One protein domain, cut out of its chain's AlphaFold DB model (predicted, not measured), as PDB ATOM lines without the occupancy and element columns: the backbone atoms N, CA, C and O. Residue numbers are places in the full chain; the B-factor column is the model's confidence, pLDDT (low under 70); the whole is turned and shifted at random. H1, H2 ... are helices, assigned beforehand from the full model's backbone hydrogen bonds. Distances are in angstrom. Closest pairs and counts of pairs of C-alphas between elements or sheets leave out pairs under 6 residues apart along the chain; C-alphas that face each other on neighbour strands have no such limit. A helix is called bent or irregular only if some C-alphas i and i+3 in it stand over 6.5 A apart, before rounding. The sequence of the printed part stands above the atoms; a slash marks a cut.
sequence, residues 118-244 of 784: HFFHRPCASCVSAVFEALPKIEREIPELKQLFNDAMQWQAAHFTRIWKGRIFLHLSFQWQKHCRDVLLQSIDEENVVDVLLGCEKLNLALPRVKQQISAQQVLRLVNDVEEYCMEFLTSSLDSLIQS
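Overview. This is residues 118 to 244 of the 784 residues of the protein "Hypothetical protein" of Meloidogyne enterolobii (UniProt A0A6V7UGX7). A long helix, H7, has H6 folded back alongside it as a helical hairpin and H5 running alongside its earlier part; a second helical hairpin, H1 and H2, packs on this group, with the last residues of H2, 153 to 158, meeting residues 180 to 184 of H5 in a corner. The short helices H3 and H4 fill in between, and the last residues of H7 turn off sharply. The printed part has 127 residues with seven named helices, H1 to H7 in order, and no named strand: all helix. It is compact, with a radius of gyration of the C-alphas of 15.1 A and spans of 43 by 39 by 23 A.

Along the chain. H7, residues 213 to 243, measures 41.5 A from C-alpha 213 at (187.120, 260.946, 226.683) to C-alpha 243 at (214.785, 234.718, 210.381), with a kink of 82 degrees near residue 237. H6 is residues 193 to 204, 16.5 A; H5 is 174 to 186, 18.2 A. H4, 167 to 170, and H3, 160 to 163, are 5.0 A each. H2, 143 to 158, measures 23.5 A; H1 is 125 to 141, 25.1 A, from C-alpha 125 at (178.389, 245.025, 213.274), with a kink of 32 degrees near residue 134. H1, H2 and H7 are irregular: C-alphas 133 and 136 are 7.0 A apart, 144 and 147 7.4 A, 236 and 239 8.5 A.

Arrangement. H7 is the hub, touching H4, H5 and H6. With residues 220 to 230 alone it touches H6 at a shallow tilt of 22 degrees, opposite ways; their closest C-alphas are Cys 200 and Val 223, 5.8 A. With residues 218 to 229 alone it touches H5, the same way at a shallow tilt of 10 degrees, closest at Arg 181 and Leu 222, 6.5 A. With residues 215 to 219 alone it touches H4, closest at Leu 170 and Ser 215, 5.4 A. H3 touches H6 at Thr 161 and Gly 199, 5.5 A, with residues 199 to 203 of H6 alone. H2, with residues 153 to 158 alone, touches residues 180 to 184 of H5, about perpendicular at 74 degrees, closest at Ala 157 and Leu 184, 4.8 A. H1 touches residues 145 to 152 of H2 alone, at a steep tilt of 38 degrees, opposite ways, closest at Ile 138 and Leu 145, 6.3 A. H1 and H7 are apart. Every O i to N i+4 pair is within hydrogen-bond range in H5 and H6, against 10 of 13 in H1, 10 of 12 in H2 and 25 of 27 in H7; H3 and H4 are too short for such a pair.

Size, cuts and confidence. The C-alphas farthest apart, Glu 141 and Ile 242, are 44.2 A apart. The printed part has no cut, and no link is long. Mean pLDDT of the printed part is 88.1; residues 140 to 142 and 210 to 213 are under 70.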
ATOM      1  N   HIS A 118     178.489 234.149 212.331       88.00
ATOM      2  CA  HIS A 118     178.749 233.829 210.915       88.00
ATOM      3  C   HIS A 118     180.114 233.134 210.689       88.00
ATOM      4  O   HIS A 118     180.912 233.565 209.853       88.00
ATOM      5  N   PHE A 119     180.412 232.097 211.477       88.88
ATOM      6  CA  PHE A 119     181.688 231.364 211.494       88.88
ATOM      7  C   PHE A 119     182.931 232.262 211.643       88.88
ATOM      8  O   PHE A 119     183.946 232.038 210.989       88.88
ATOM      9  N   PHE A 120     182.846 233.289 212.496       89.62
ATOM     10  CA  PHE A 120     183.952 234.204 212.805       89.62
ATOM     11  C   PHE A 120     184.538 234.894 211.561       89.62
ATOM     12  O   PHE A 120     185.733 235.162 211.447       89.62
ATOM     13  N   HIS A 121     183.670 235.238 210.608       90.44
ATOM     14  CA  HIS A 121     184.059 236.002 209.427       90.44
ATOM     15  C   HIS A 121     184.601 237.410 209.767       90.44
ATOM     16  O   HIS A 121     184.455 237.924 210.881       90.44
ATOM     17  N   ARG A 122     185.175 238.085 208.760       91.50
ATOM     18  CA  ARG A 122     185.707 239.455 208.877       91.50
ATOM     19  C   ARG A 122     184.682 240.411 209.534       91.50
ATOM     20  O   ARG A 122     183.636 240.650 208.927       91.50
ATOM     21  N   PRO A 123     184.996 241.059 210.678       91.38
ATOM     22  CA  PRO A 123     183.994 241.596 211.594       91.38
ATOM     23  C   PRO A 123     182.940 242.501 210.956       91.38
ATOM     24  O   PRO A 123     183.262 243.552 210.388       91.38
ATOM     25  N   CYS A 124     181.672 242.127 211.091       91.06
ATOM     26  CA  CYS A 124     180.527 242.993 210.821       91.06
ATOM     27  C   CYS A 124     179.866 243.440 212.134       91.06
ATOM     28  O   CYS A 124     180.160 242.898 213.197       91.06
ATOM     29  N   ALA A 125     178.988 244.446 212.072       87.38
ATOM     30  CA  ALA A 125     178.389 245.025 213.274       87.38
ATOM     31  C   ALA A 125     177.590 243.999 214.099       87.38
ATOM     32  O   ALA A 125     177.729 243.989 215.317       87.38
ATOM     33  N   SER A 126     176.824 243.110 213.453       88.75
ATOM     34  CA  SER A 126     176.025 242.097 214.153       88.75
ATOM     35  C   SER A 126     176.890 241.063 214.871       88.75
ATOM     36  O   SER A 126     176.639 240.797 216.037       88.75
ATOM     37  N   CYS A 127     177.943 240.537 214.235       90.62
ATOM     38  CA  CYS A 127     178.821 239.556 214.885       90.62
ATOM     39  C   CYS A 127     179.669 240.174 215.998       90.62
ATOM     40  O   CYS A 127     179.899 239.516 217.003       90.62
ATOM     41  N   VAL A 128     180.100 241.437 215.871       91.25
ATOM     42  CA  VAL A 128     180.771 242.127 216.989       91.25
ATOM     43  C   VAL A 128     179.797 242.318 218.153       91.25
ATOM     44  O   VAL A 128     180.173 242.021 219.278       91.25
ATOM     45  N   SER A 129     178.549 242.741 217.914       90.19
ATOM     46  CA  SER A 129     177.550 242.810 218.992       90.19
ATOM     47  C   SER A 129     177.330 241.439 219.631       90.19
ATOM     48  O   SER A 129     177.561 241.290 220.823       90.19
ATOM     49  N   ALA A 130     176.969 240.431 218.835       87.00
ATOM     50  CA  ALA A 130     176.572 239.122 219.340       87.00
ATOM     51  C   ALA A 130     177.706 238.373 220.060       87.00
ATOM     52  O   ALA A 130     177.444 237.707 221.054       87.00
ATOM     53  N   VAL A 131     178.963 238.502 219.612       89.25
ATOM     54  CA  VAL A 131     180.113 237.914 220.322       89.25
ATOM     55  C   VAL A 131     180.326 238.601 221.672       89.25
ATOM     56  O   VAL A 131     180.393 237.919 222.689       89.25
ATOM     57  N   PHE A 132     180.399 239.936 221.714       89.00
ATOM     58  CA  PHE A 132     180.694 240.660 222.960       89.00
ATOM     59  C   PHE A 132     179.521 240.700 223.953       89.00
ATOM     60  O   PHE A 132     179.751 240.843 225.151       89.00
ATOM     61  N   GLU A 133     178.290 240.518 223.479       85.62
ATOM     62  CA  GLU A 133     177.102 240.256 224.301       85.62
ATOM     63  C   GLU A 133     177.114 238.833 224.892       85.62
ATOM     64  O   GLU A 133     176.645 238.625 226.010       85.62
ATOM     65  N   ALA A 134     177.703 237.865 224.181       82.44
ATOM     66  CA  ALA A 134     177.789 236.473 224.611       82.44
ATOM     67  C   ALA A 134     178.944 236.169 225.583       82.44
ATOM     68  O   ALA A 134     178.758 235.339 226.471       82.44
ATOM     69  N   LEU A 135     180.118 236.813 225.451       81.31
ATOM     70  CA  LEU A 135     181.307 236.503 226.278       81.31
ATOM     71  C   LEU A 135     181.016 236.360 227.793       81.31
ATOM     72  O   LEU A 135     181.496 235.381 228.372       81.31
ATOM     73  N   PRO A 136     180.217 237.239 228.445       79.19
ATOM     74  CA  PRO A 136     179.961 237.144 229.884       79.19
ATOM     75  C   PRO A 136     179.134 235.924 230.302       79.19
ATOM     76  O   PRO A 136     179.282 235.472 231.435       79.19
ATOM     77  N   LYS A 137     178.287 235.406 229.403       76.19
ATOM     78  CA  LYS A 137     177.534 234.159 229.595       76.19
ATOM     79  C   LYS A 137     178.464 232.956 229.440       76.19
ATOM     80  O   LYS A 137     178.619 232.146 230.352       76.19
ATOM     81  N   ILE A 138     179.170 232.905 228.303       75.75
ATOM     82  CA  ILE A 138     180.021 231.772 227.907       75.75
ATOM     83  C   ILE A 138     181.100 231.459 228.962       75.75
ATOM     84  O   ILE A 138     181.320 230.291 229.264       75.75
ATOM     85  N   GLU A 139     181.768 232.471 229.531       73.50
ATOM     86  CA  GLU A 139     182.798 232.262 230.568       73.50
ATOM     87  C   GLU A 139     182.230 231.643 231.854       73.50
ATOM     88  O   GLU A 139     182.883 230.806 232.480       73.50
ATOM     89  N   ARG A 140     181.043 232.091 232.275       67.25
ATOM     90  CA  ARG A 140     180.536 231.876 233.636       67.25
ATOM     91  C   ARG A 140     179.667 230.642 233.786       67.25
ATOM     92  O   ARG A 140     179.648 230.053 234.862       67.25
ATOM     93  N   GLU A 141     178.913 230.304 232.748       61.97
ATOM     94  CA  GLU A 141     177.777 229.393 232.887       61.97
ATOM     95  C   GLU A 141     178.111 227.963 232.432       61.97
ATOM     96  O   GLU A 141     177.570 227.018 233.002       61.97
ATOM     97  N   ILE A 142     178.980 227.773 231.419       69.56
ATOM     98  CA  ILE A 142     179.045 226.503 230.662       69.56
ATOM     99  C   ILE A 142     180.482 226.128 230.231       69.56
ATOM    100  O   ILE A 142     180.996 226.668 229.244       69.56
ATOM    101  N   PRO A 143     181.152 225.167 230.901       70.75
ATOM    102  CA  PRO A 143     182.525 224.784 230.566       70.75
ATOM    103  C   PRO A 143     182.667 224.059 229.218       70.75
ATOM    104  O   PRO A 143     183.733 224.130 228.607       70.75
ATOM    105  N   GLU A 144     181.616 223.416 228.711       71.94
ATOM    106  CA  GLU A 144     181.584 222.762 227.395       71.94
ATOM    107  C   GLU A 144     181.725 223.778 226.247       71.94
ATOM    108  O   GLU A 144     182.196 223.443 225.159       71.94
ATOM    109  N   LEU A 145     181.355 225.042 226.491       79.12
ATOM    110  CA  LEU A 145     181.355 226.110 225.493       79.12
ATOM    111  C   LEU A 145     182.706 226.853 225.398       79.12
ATOM    112  O   LEU A 145     182.875 227.729 224.549       79.12
ATOM    113  N   LYS A 146     183.717 226.450 226.187       83.25
ATOM    114  CA  LYS A 146     185.080 227.026 226.180       83.25
ATOM    115  C   LYS A 146     185.751 227.043 224.803       83.25
ATOM    116  O   LYS A 146     186.527 227.949 224.524       83.25
ATOM    117  N   GLN A 147     185.448 226.093 223.915       84.94
ATOM    118  CA  GLN A 147     185.968 226.134 222.541       84.94
ATOM    119  C   GLN A 147     185.415 227.335 221.755       84.94
ATOM    120  O   GLN A 147     186.174 228.017 221.076       84.94
ATOM    121  N   LEU A 148     184.124 227.656 221.909       86.06
ATOM    122  CA  LEU A 148     183.516 228.830 221.275       86.06
ATOM    123  C   LEU A 148     184.065 230.143 221.853       86.06
ATOM    124  O   LEU A 148     184.234 231.114 221.118       86.06
ATOM    125  N   PHE A 149     184.360 230.160 223.156       88.50
ATOM    126  CA  PHE A 149     185.038 231.277 223.814       88.50
ATOM    127  C   PHE A 149     186.438 231.507 223.237       88.50
ATOM    128  O   PHE A 149     186.758 232.616 222.818       88.50
ATOM    129  N   ASN A 150     187.252 230.451 223.159       90.19
ATOM    130  CA  ASN A 150     188.615 230.528 222.639       90.19
ATOM    131  C   ASN A 150     188.630 230.975 221.169       90.19
ATOM    132  O   ASN A 150     189.373 231.895 220.833       90.19
ATOM    133  N   ASP A 151     187.758 230.413 220.324       90.56
ATOM    134  CA  ASP A 151     187.563 230.865 218.940       90.56
ATOM    135  C   ASP A 151     187.236 232.369 218.868       90.56
ATOM    136  O   ASP A 151     187.810 233.100 218.059       90.56
ATOM    137  N   ALA A 152     186.322 232.853 219.719       91.75
ATOM    138  CA  ALA A 152     185.917 234.257 219.758       91.75
ATOM    139  C   ALA A 152     187.048 235.188 220.231       91.75
ATOM    140  O   ALA A 152     187.223 236.285 219.689       91.75
ATOM    141  N   MET A 153     187.836 234.746 221.214       92.31
ATOM    142  CA  MET A 153     188.964 235.499 221.764       92.31
ATOM    143  C   MET A 153     190.166 235.539 220.802       92.31
ATOM    144  O   MET A 153     190.814 236.582 220.681       92.31
ATOM    145  N   GLN A 154     190.404 234.466 220.041       93.00
ATOM    146  CA  GLN A 154     191.367 234.443 218.933       93.00
ATOM    147  C   GLN A 154     190.885 235.293 217.746       93.00
ATOM    148  O   GLN A 154     191.657 236.074 217.190       93.00
ATOM    149  N   TRP A 155     189.598 235.224 217.392       94.62
ATOM    150  CA  TRP A 155     189.001 236.066 216.348       94.62
ATOM    151  C   TRP A 155     189.101 237.559 216.669       94.62
ATOM    152  O   TRP A 155     189.396 238.356 215.771       94.62
ATOM    153  N   GLN A 156     188.889 237.960 217.931       94.56
ATOM    154  CA  GLN A 156     189.050 239.368 218.291       94.56
ATOM    155  C   GLN A 156     190.515 239.810 218.247       94.56
ATOM    156  O   GLN A 156     190.768 240.911 217.764       94.56
ATOM    157  N   ALA A 157     191.466 238.949 218.634       94.62
ATOM    158  CA  ALA A 157     192.897 239.235 218.528       94.62
ATOM    159  C   ALA A 157     193.314 239.404 217.056       94.62
ATOM    160  O   ALA A 157     193.774 240.476 216.665       94.62
ATOM    161  N   ALA A 158     192.999 238.434 216.191       92.56
ATOM    162  CA  ALA A 158     193.294 238.477 214.753       92.56
ATOM    163  C   ALA A 158     192.677 239.686 214.011       92.56
ATOM    164  O   ALA A 158     193.074 240.018 212.887       92.56
ATOM    165  N   HIS A 159     191.681 240.356 214.601       93.38
ATOM    166  CA  HIS A 159     190.969 241.485 214.003       93.38
ATOM    167  C   HIS A 159     190.858 242.729 214.910       93.38
ATOM    168  O   HIS A 159     190.027 243.614 214.644       93.38
ATOM    169  N   PHE A 160     191.724 242.851 215.921       94.56
ATOM    170  CA  PHE A 160     191.651 243.880 216.969       94.56
ATOM    171  C   PHE A 160     191.567 245.304 216.395       94.56
ATOM    172  O   PHE A 160     190.666 246.072 216.737       94.56
ATOM    173  N   THR A 161     192.386 245.612 215.381       92.88
ATOM    174  CA  THR A 161     192.414 246.901 214.658       92.88
ATOM    175  C   THR A 161     191.063 247.340 214.085       92.88
ATOM    176  O   THR A 161     190.855 248.526 213.808       92.88
ATOM    177  N   ARG A 162     190.124 246.413 213.859       91.94
ATOM    178  CA  ARG A 162     188.766 246.678 213.359       91.94
ATOM    179  C   ARG A 162     187.724 246.690 214.477       91.94
ATOM    180  O   ARG A 162     186.753 247.434 214.348       91.94
ATOM    181  N   ILE A 163     187.934 245.903 215.529       93.06
ATOM    182  CA  ILE A 163     187.011 245.714 216.654       93.06
ATOM    183  C   ILE A 163     187.189 246.809 217.710       93.06
ATOM    184  O   ILE A 163     186.206 247.440 218.089       93.06
ATOM    185  N   TRP A 164     188.426 247.098 218.124       93.25
ATOM    186  CA  TRP A 164     188.727 247.966 219.269       93.25
ATOM    187  C   TRP A 164     188.332 249.437 219.052       93.25
ATOM    188  O   TRP A 164     188.030 250.146 220.005       93.25
ATOM    189  N   LYS A 165     188.242 249.891 217.794       89.62
ATOM    190  CA  LYS A 165     187.675 251.206 217.424       89.62
ATOM    191  C   LYS A 165     186.141 251.231 217.296       89.62
ATOM    192  O   LYS A 165     185.563 252.262 216.953       89.62
ATOM    193  N   GLY A 166     185.473 250.094 217.474       89.38
ATOM    194  CA  GLY A 166     184.020 249.967 217.402       89.38
ATOM    195  C   GLY A 166     183.360 250.349 218.725       89.38
ATOM    196  O   GLY A 166     183.841 249.972 219.789       89.38
ATOM    197  N   ARG A 167     182.216 251.049 218.673       88.75
ATOM    198  CA  ARG A 167     181.485 251.505 219.878       88.75
ATOM    199  C   ARG A 167     181.203 250.385 220.886       88.75
ATOM    200  O   ARG A 167     181.222 250.645 222.080       88.75
ATOM    201  N   ILE A 168     180.962 249.170 220.393       89.75
ATOM    202  CA  ILE A 168     180.717 247.968 221.201       89.75
ATOM    203  C   ILE A 168     181.918 247.689 222.117       89.75
ATOM    204  O   ILE A 168     181.730 247.525 223.312       89.75
ATOM    205  N   PHE A 169     183.147 247.742 221.589       91.31
ATOM    206  CA  PHE A 169     184.360 247.545 222.385       91.31
ATOM    207  C   PHE A 169     184.654 248.736 223.307       91.31
ATOM    208  O   PHE A 169     185.003 248.529 224.463       91.31
ATOM    209  N   LEU A 170     184.448 249.984 222.859       89.81
ATOM    210  CA  LEU A 170     184.641 251.168 223.718       89.81
ATOM    211  C   LEU A 170     183.720 251.169 224.955       89.81
ATOM    212  O   LEU A 170     184.109 251.699 225.993       89.81
ATOM    213  N   HIS A 171     182.513 250.607 224.849       88.75
ATOM    214  CA  HIS A 171     181.542 250.526 225.950       88.75
ATOM    215  C   HIS A 171     181.484 249.149 226.635       88.75
ATOM    216  O   HIS A 171     180.676 248.949 227.539       88.75
ATOM    217  N   LEU A 172     182.352 248.219 226.234       89.81
ATOM    218  CA  LEU A 172     182.586 246.950 226.918       89.81
ATOM    219  C   LEU A 172     183.230 247.206 228.295       89.81
ATOM    220  O   LEU A 172     183.955 248.187 228.466       89.81
ATOM    221  N   SER A 173     182.992 246.342 229.288       90.00
ATOM    222  CA  SER A 173     183.592 246.543 230.616       90.00
ATOM    223  C   SER A 173     185.116 246.366 230.579       90.00
ATOM    224  O   SER A 173     185.654 245.576 229.801       90.00
ATOM    225  N   PHE A 174     185.827 247.086 231.452       88.94
ATOM    226  CA  PHE A 174     187.294 247.084 231.466       88.94
ATOM    227  C   PHE A 174     187.901 245.695 231.752       88.94
ATOM    228  O   PHE A 174     188.960 245.382 231.219       88.94
ATOM    229  N   GLN A 175     187.198 244.828 232.501       90.19
ATOM    230  CA  GLN A 175     187.522 243.397 232.647       90.19
ATOM    231  C   GLN A 175     187.716 242.736 231.274       90.19
ATOM    232  O   GLN A 175     188.758 242.148 230.997       90.19
ATOM    233  N   TRP A 176     186.709 242.858 230.411       89.81
ATOM    234  CA  TRP A 176     186.676 242.215 229.102       89.81
ATOM    235  C   TRP A 176     187.628 242.870 228.109       89.81
ATOM    236  O   TRP A 176     188.286 242.162 227.350       89.81
ATOM    237  N   GLN A 177     187.768 244.199 228.149       92.81
ATOM    238  CA  GLN A 177     188.779 244.904 227.355       92.81
ATOM    239  C   GLN A 177     190.203 244.448 227.727       92.81
ATOM    240  O   GLN A 177     190.997 244.154 226.835       92.81
ATOM    241  N   LYS A 178     190.509 244.314 229.029       93.06
ATOM    242  CA  LYS A 178     191.795 243.785 229.503       93.06
ATOM    243  C   LYS A 178     191.990 242.331 229.073       93.06
ATOM    244  O   LYS A 178     193.035 242.012 228.528       93.06
ATOM    245  N   HIS A 179     190.991 241.462 229.227       92.12
ATOM    246  CA  HIS A 179     191.117 240.066 228.790       92.12
ATOM    247  C   HIS A 179     191.342 239.945 227.266       92.12
ATOM    248  O   HIS A 179     192.134 239.123 226.814       92.12
ATOM    249  N   CYS A 180     190.729 240.828 226.468       94.25
ATOM    250  CA  CYS A 180     190.982 240.934 225.027       94.25
ATOM    251  C   CYS A 180     192.410 241.393 224.691       94.25
ATOM    252  O   CYS A 180     192.986 240.898 223.719       94.25
ATOM    253  N   ARG A 181     192.986 242.306 225.487       95.19
ATOM    254  CA  ARG A 181     194.410 242.671 225.423       95.19
ATOM    255  C   ARG A 181     195.289 241.479 225.798       95.19
ATOM    256  O   ARG A 181     196.207 241.163 225.059       95.19
ATOM    257  N   ASP A 182     194.994 240.801 226.900       95.25
ATOM    258  CA  ASP A 182     195.828 239.717 227.430       95.25
ATOM    259  C   ASP A 182     195.905 238.524 226.453       95.25
ATOM    260  O   ASP A 182     196.982 237.965 226.259       95.25
ATOM    261  N   VAL A 183     194.812 238.198 225.747       94.62
ATOM    262  CA  VAL A 183     194.832 237.206 224.650       94.62
ATOM    263  C   VAL A 183     195.539 237.730 223.392       94.62
ATOM    264  O   VAL A 183     196.203 236.951 222.714       94.62
ATOM    265  N   LEU A 184     195.451 239.031 223.078       95.88
ATOM    266  CA  LEU A 184     196.228 239.614 221.976       95.88
ATOM    267  C   LEU A 184     197.737 239.505 222.256       95.88
ATOM    268  O   LEU A 184     198.467 239.056 221.379       95.88
ATOM    269  N   LEU A 185     198.183 239.821 223.477       94.88
ATOM    270  CA  LEU A 185     199.581 239.678 223.907       94.88
ATOM    271  C   LEU A 185     200.071 238.226 223.784       94.88
ATOM    272  O   LEU A 185     201.131 237.986 223.219       94.88
ATOM    273  N   GLN A 186     199.265 237.253 224.223       94.25
ATOM    274  CA  GLN A 186     199.557 235.816 224.074       94.25
ATOM    275  C   GLN A 186     199.582 235.320 222.618       94.25
ATOM    276  O   GLN A 186     200.038 234.208 222.369       94.25
ATOM    277  N   SER A 187     199.067 236.108 221.669       93.00
ATOM    278  CA  SER A 187     199.067 235.777 220.240       93.00
ATOM    279  C   SER A 187     200.193 236.441 219.444       93.00
ATOM    280  O   SER A 187     200.237 236.252 218.234       93.00
ATOM    281  N   ILE A 188     201.078 237.221 220.077       93.62
ATOM    282  CA  ILE A 188     202.206 237.874 219.394       93.62
ATOM    283  C   ILE A 188     203.342 236.867 219.174       93.62
ATOM    284  O   ILE A 188     203.765 236.186 220.104       93.62
ATOM    285  N   ASP A 189     203.839 236.809 217.939       92.94
ATOM    286  CA  ASP A 189     204.958 235.966 217.507       92.94
ATOM    287  C   ASP A 189     205.886 236.720 216.526       92.94
ATOM    288  O   ASP A 189     205.599 237.842 216.085       92.94
ATOM    289  N   GLU A 190     207.013 236.101 216.167       91.56
ATOM    290  CA  GLU A 190     208.014 236.633 215.236       91.56
ATOM    291  C   GLU A 190     207.538 236.754 213.773       91.56
ATOM    292  O   GLU A 190     208.222 237.363 212.944       91.56
ATOM    293  N   GLU A 191     206.366 236.217 213.432       90.19
ATOM    294  CA  GLU A 191     205.730 236.390 212.126       90.19
ATOM    295  C   GLU A 191     204.759 237.598 212.146       90.19
ATOM    296  O   GLU A 191     204.666 238.338 211.165       90.19
ATOM    297  N   ASN A 192     204.076 237.875 213.264       92.12
ATOM    298  CA  ASN A 192     202.968 238.837 213.325       92.12
ATOM    299  C   ASN A 192     203.239 240.150 214.090       92.12
ATOM    300  O   ASN A 192     202.523 241.128 213.848       92.12
ATOM    301  N   VAL A 193     204.278 240.230 214.934       93.31
ATOM    302  CA  VAL A 193     204.553 241.401 215.802       93.31
ATOM    303  C   VAL A 193     204.558 242.747 215.057       93.31
ATOM    304  O   VAL A 193     204.016 243.737 215.546       93.31
ATOM    305  N   VAL A 194     205.089 242.795 213.830       90.69
ATOM    306  CA  VAL A 194     205.134 244.019 213.003       90.69
ATOM    307  C   VAL A 194     203.740 244.435 212.507       90.69
ATOM    308  O   VAL A 194     203.434 245.628 212.468       90.69
ATOM    309  N   ASP A 195     202.875 243.483 212.150       90.94
ATOM    310  CA  ASP A 195     201.500 243.766 211.719       90.94
ATOM    311  C   ASP A 195     200.579 244.123 212.902       90.94
ATOM    312  O   ASP A 195     199.650 244.924 212.733       90.94
ATOM    313  N   VAL A 196     200.866 243.606 214.106       93.69
ATOM    314  CA  VAL A 196     200.248 244.055 215.367       93.69
ATOM    315  C   VAL A 196     200.685 245.484 215.697       93.69
ATOM    316  O   VAL A 196     199.829 246.346 215.886       93.69
ATOM    317  N   LEU A 197     201.981 245.794 215.652       92.50
ATOM    318  CA  LEU A 197     202.513 247.134 215.925       92.50
ATOM    319  C   LEU A 197     201.959 248.193 214.950       92.50
ATOM    320  O   LEU A 197     201.399 249.212 215.362       92.50
ATOM    321  N   LEU A 198     201.964 247.890 213.649       90.81
ATOM    322  CA  LEU A 198     201.301 248.694 212.613       90.81
ATOM    323  C   LEU A 198     199.767 248.760 212.812       90.81
ATOM    324  O   LEU A 198     199.082 249.647 212.294       90.81
ATOM    325  N   GLY A 199     199.187 247.797 213.524       91.38
ATOM    326  CA  GLY A 199     197.797 247.791 213.967       91.38
ATOM    327  C   GLY A 199     197.523 248.766 215.115       91.38
ATOM    328  O   GLY A 199     196.510 249.476 215.064       91.38
ATOM    329  N   CYS A 200     198.435 248.853 216.087       92.88
ATOM    330  CA  CYS A 200     198.414 249.829 217.177       92.88
ATOM    331  C   CYS A 200     198.486 251.262 216.637       92.88
ATOM    332  O   CYS A 200     197.594 252.057 216.933       92.88
ATOM    333  N   GLU A 201     199.405 251.569 215.713       90.25
ATOM    334  CA  GLU A 201     199.450 252.880 215.037       90.25
ATOM    335  C   GLU A 201     198.106 253.263 214.385       90.25
ATOM    336  O   GLU A 201     197.582 254.369 214.561       90.25
ATOM    337  N   LYS A 202     197.496 252.320 213.650       90.12
ATOM    338  CA  LYS A 202     196.193 252.516 212.989       90.12
ATOM    339  C   LYS A 202     195.057 252.750 213.994       90.12
ATOM    340  O   LYS A 202     194.061 253.373 213.623       90.12
ATOM    341  N   LEU A 203     195.171 252.271 215.237       91.19
ATOM    342  CA  LEU A 203     194.247 252.584 216.334       91.19
ATOM    343  C   LEU A 203     194.574 253.943 216.979       91.19
ATOM    344  O   LEU A 203     193.662 254.757 217.135       91.19
ATOM    345  N   ASN A 204     195.848 254.247 217.236       89.50
ATOM    346  CA  ASN A 204     196.337 255.522 217.788       89.50
ATOM    347  C   ASN A 204     195.972 256.749 216.932       89.50
ATOM    348  O   ASN A 204     195.847 257.863 217.458       89.50
ATOM    349  N   LEU A 205     195.781 256.547 215.624       88.56
ATOM    350  CA  LEU A 205     195.273 257.544 214.676       88.56
ATOM    351  C   LEU A 205     193.736 257.553 214.540       88.56
ATOM    352  O   LEU A 205     193.167 258.576 214.159       88.56
ATOM    353  N   ALA A 206     193.052 256.441 214.824       87.06
ATOM    354  CA  ALA A 206     191.602 256.306 214.646       87.06
ATOM    355  C   ALA A 206     190.772 256.620 215.906       87.06
ATOM    356  O   ALA A 206     189.586 256.936 215.785       87.06
ATOM    357  N   LEU A 207     191.355 256.515 217.105       85.12
ATOM    358  CA  LEU A 207     190.648 256.701 218.376       85.12
ATOM    359  C   LEU A 207     190.477 258.199 218.739       85.12
ATOM    360  O   LEU A 207     191.455 258.954 218.725       85.12
ATOM    361  N   PRO A 208     189.262 258.681 219.094       76.12
ATOM    362  CA  PRO A 208     189.025 260.105 219.363       76.12
ATOM    363  C   PRO A 208     189.620 260.603 220.695       76.12
ATOM    364  O   PRO A 208     188.942 260.608 221.724       76.12
ATOM    365  N   ARG A 209     190.843 261.147 220.655       72.38
ATOM    366  CA  ARG A 209     191.608 261.632 221.830       72.38
ATOM    367  C   ARG A 209     190.933 262.712 222.708       72.38
ATOM    368  O   ARG A 209     191.467 263.026 223.763       72.38
ATOM    369  N   VAL A 210     189.822 263.333 222.278       60.81
ATOM    370  CA  VAL A 210     189.280 264.567 222.910       60.81
ATOM    371  C   VAL A 210     187.749 264.587 223.111       60.81
ATOM    372  O   VAL A 210     187.236 265.481 223.781       60.81
ATOM    373  N   LYS A 211     186.966 263.656 222.533       53.50
ATOM    374  CA  LYS A 211     185.478 263.768 222.525       53.50
ATOM    375  C   LYS A 211     184.676 262.513 222.891       53.50
ATOM    376  O   LYS A 211     183.461 262.608 223.019       53.50
ATOM    377  N   GLN A 212     185.324 261.377 223.135       57.34
ATOM    378  CA  GLN A 212     184.720 260.225 223.828       57.34
ATOM    379  C   GLN A 212     185.615 259.839 225.014       57.34
ATOM    380  O   GLN A 212     186.068 258.705 225.125       57.34
ATOM    381  N   GLN A 213     185.923 260.852 225.837       66.12
ATOM    382  CA  GLN A 213     187.120 260.946 226.683       66.12
ATOM    383  C   GLN A 213     187.481 259.648 227.420       66.12
ATOM    384  O   GLN A 213     188.481 259.032 227.075       66.12
ATOM    385  N   ILE A 214     186.670 259.206 228.385       77.06
ATOM    386  CA  ILE A 214     187.045 258.115 229.302       77.06
ATOM    387  C   ILE A 214     187.208 256.781 228.551       77.06
ATOM    388  O   ILE A 214     188.291 256.200 228.558       77.06
ATOM    389  N   SER A 215     186.175 256.335 227.829       82.44
ATOM    390  CA  SER A 215     186.191 255.064 227.088       82.44
ATOM    391  C   SER A 215     187.267 254.995 226.000       82.44
ATOM    392  O   SER A 215     187.905 253.960 225.826       82.44
ATOM    393  N   ALA A 216     187.503 256.088 225.264       85.50
ATOM    394  CA  ALA A 216     188.552 256.110 224.244       85.50
ATOM    395  C   ALA A 216     189.960 256.135 224.868       85.50
ATOM    396  O   ALA A 216     190.862 255.509 224.323       85.50
ATOM    397  N   GLN A 217     190.148 256.803 226.014       86.88
ATOM    398  CA  GLN A 217     191.409 256.768 226.765       86.88
ATOM    399  C   GLN A 217     191.689 255.385 227.370       86.88
ATOM    400  O   GLN A 217     192.844 254.975 227.393       86.88
ATOM    401  N   GLN A 218     190.668 254.655 227.831       88.56
ATOM    402  CA  GLN A 218     190.823 253.278 228.321       88.56
ATOM    403  C   GLN A 218     191.357 252.355 227.221       88.56
ATOM    404  O   GLN A 218     192.386 251.714 227.418       88.56
ATOM    405  N   VAL A 219     190.735 252.362 226.035       91.12
ATOM    406  CA  VAL A 219     191.229 251.584 224.886       91.12
ATOM    407  C   VAL A 219     192.610 252.069 224.428       91.12
ATOM    408  O   VAL A 219     193.447 251.243 224.088       91.12
ATOM    409  N   LEU A 220     192.891 253.378 224.463       91.25
ATOM    410  CA  LEU A 220     194.209 253.915 224.103       91.25
ATOM    411  C   LEU A 220     195.322 253.419 225.043       91.25
ATOM    412  O   LEU A 220     196.397 253.090 224.563       91.25
ATOM    413  N   ARG A 221     195.064 253.295 226.354       91.50
ATOM    414  CA  ARG A 221     196.023 252.672 227.289       91.50
ATOM    415  C   ARG A 221     196.307 251.223 226.899       91.50
ATOM    416  O   ARG A 221     197.461 250.873 226.734       91.50
ATOM    417  N   LEU A 222     195.269 250.431 226.625       93.12
ATOM    418  CA  LEU A 222     195.426 249.035 226.194       93.12
ATOM    419  C   LEU A 222     196.170 248.890 224.853       93.12
ATOM    420  O   LEU A 222     196.775 247.851 224.613       93.12
ATOM    421  N   VAL A 223     196.128 249.904 223.978       94.50
ATOM    422  CA  VAL A 223     196.949 249.953 222.754       94.50
ATOM    423  C   VAL A 223     198.406 250.278 223.088       94.50
ATOM    424  O   VAL A 223     199.287 249.585 222.588       94.50
ATOM    425  N   ASN A 224     198.662 251.252 223.969       93.56
ATOM    426  CA  ASN A 224     200.012 251.559 224.448       93.56
ATOM    427  C   ASN A 224     200.659 250.351 225.154       93.56
ATOM    428  O   ASN A 224     201.811 250.053 224.875       93.56
ATOM    429  N   ASP A 225     199.916 249.627 226.003       94.75
ATOM    430  CA  ASP A 225     200.395 248.412 226.686       94.75
ATOM    431  C   ASP A 225     200.895 247.349 225.678       94.75
ATOM    432  O   ASP A 225     201.865 246.636 225.924       94.75
ATOM    433  N   VAL A 226     200.212 247.225 224.531       95.88
ATOM    434  CA  VAL A 226     200.568 246.284 223.451       95.88
ATOM    435  C   VAL A 226     201.734 246.815 222.619       95.88
ATOM    436  O   VAL A 226     202.578 246.035 222.194       95.88
ATOM    437  N   GLU A 227     201.802 248.126 222.395       93.62
ATOM    438  CA  GLU A 227     202.911 248.801 221.713       93.62
ATOM    439  C   GLU A 227     204.223 248.667 222.507       93.62
ATOM    440  O   GLU A 227     205.249 248.309 221.932       93.62
ATOM    441  N   GLU A 228     204.173 248.842 223.831       94.56
ATOM    442  CA  GLU A 228     205.295 248.630 224.756       94.56
ATOM    443  C   GLU A 228     205.769 247.168 224.740       94.56
ATOM    444  O   GLU A 228     206.950 246.915 224.500       94.56
ATOM    445  N   TYR A 229     204.853 246.199 224.859       95.31
ATOM    446  CA  TYR A 229     205.196 244.774 224.773       95.31
ATOM    447  C   TYR A 229     205.764 244.368 223.401       95.31
ATOM    448  O   TYR A 229     206.717 243.595 223.330       95.31
ATOM    449  N   CYS A 230     205.241 244.920 222.297       94.31
ATOM    450  CA  CYS A 230     205.829 244.709 220.969       94.31
ATOM    451  C   CYS A 230     207.280 245.214 220.923       94.31
ATOM    452  O   CYS A 230     208.142 244.537 220.369       94.31
ATOM    453  N   MET A 231     207.568 246.378 221.512       92.75
ATOM    454  CA  MET A 231     208.921 246.939 221.556       92.75
ATOM    455  C   MET A 231     209.865 246.159 222.487       92.75
ATOM    456  O   MET A 231     211.041 246.003 222.153       92.75
ATOM    457  N   GLU A 232     209.375 245.610 223.601       93.38
ATOM    458  CA  GLU A 232     210.135 244.711 224.485       93.38
ATOM    459  C   GLU A 232     210.476 243.381 223.786       93.38
ATOM    460  O   GLU A 232     211.643 242.971 223.758       93.38
ATOM    461  N   PHE A 233     209.487 242.748 223.143       92.88
ATOM    462  CA  PHE A 233     209.668 241.532 222.343       92.88
ATOM    463  C   PHE A 233     210.687 241.753 221.217       92.88
ATOM    464  O   PHE A 233     211.628 240.970 221.065       92.88
ATOM    465  N   LEU A 234     210.551 242.858 220.475       92.12
ATOM    466  CA  LEU A 234     211.487 243.259 219.425       92.12
ATOM    467  C   LEU A 234     212.898 243.519 219.971       92.12
ATOM    468  O   LEU A 234     213.865 243.101 219.345       92.12
ATOM    469  N   THR A 235     213.047 244.160 221.132       92.12
ATOM    470  CA  THR A 235     214.377 244.409 221.729       92.12
ATOM    471  C   THR A 235     215.047 243.105 222.172       92.12
ATOM    472  O   THR A 235     216.263 242.960 222.059       92.12
ATOM    473  N   SER A 236     214.252 242.138 222.632       91.00
ATOM    474  CA  SER A 236     214.740 240.857 223.148       91.00
ATOM    475  C   SER A 236     215.067 239.840 222.046       91.00
ATOM    476  O   SER A 236     216.038 239.098 222.181       91.00
ATOM    477  N   SER A 237     214.272 239.806 220.968       89.75
ATOM    478  CA  SER A 237     214.218 238.689 220.001       89.75
ATOM    479  C   SER A 237     214.189 239.105 218.517       89.75
ATOM    480  O   SER A 237     213.685 238.378 217.657       89.75
ATOM    481  N   LEU A 238     214.756 240.271 218.178       90.94
ATOM    482  CA  LEU A 238     214.890 240.739 216.788       90.94
ATOM    483  C   LEU A 238     215.563 239.702 215.861       90.94
ATOM    484  O   LEU A 238     215.308 239.701 214.657       90.94
ATOM    485  N   ASP A 239     216.403 238.813 216.395       92.00
ATOM    486  CA  ASP A 239     217.054 237.743 215.638       92.00
ATOM    487  C   ASP A 239     216.058 236.706 215.104       92.00
ATOM    488  O   ASP A 239     216.157 236.329 213.934       92.00
ATOM    489  N   SER A 240     215.048 236.331 215.897       90.94
ATOM    490  CA  SER A 240     213.941 235.473 215.455       90.94
ATOM    491  C   SER A 240     213.099 236.155 214.373       90.94
ATOM    492  O   SER A 240     212.772 235.533 213.363       90.94
ATOM    493  N   LEU A 241     212.813 237.458 214.520       90.94
ATOM    494  CA  LEU A 241     212.098 238.228 213.492       90.94
ATOM    495  C   LEU A 241     212.872 238.261 212.165       90.94
ATOM    496  O   LEU A 241     212.274 238.067 211.114       90.94
ATOM    497  N   ILE A 242     214.191 238.477 212.180       89.69
ATOM    498  CA  ILE A 242     215.002 238.533 210.947       89.69
ATOM    499  C   ILE A 242     215.025 237.180 210.212       89.69
ATOM    500  O   ILE A 242     215.121 237.149 208.983       89.69
ATOM    501  N   GLN A 243     214.894 236.069 210.943       88.81
ATOM    502  CA  GLN A 243     214.785 234.718 210.381       88.81
ATOM    503  C   GLN A 243     213.359 234.362 209.909       88.81
ATOM    504  O   GLN A 243     213.193 233.390 209.165       88.81
ATOM    505  N   SER A 244     212.330 235.125 210.301       90.12
ATOM    506  CA  SER A 244     210.926 234.787 210.040       90.12
ATOM    507  C   SER A 244     210.505 234.983 208.578       90.12
ATOM    508  O   SER A 244     211.063 235.781 207.807       90.12
TER     509      SER A 244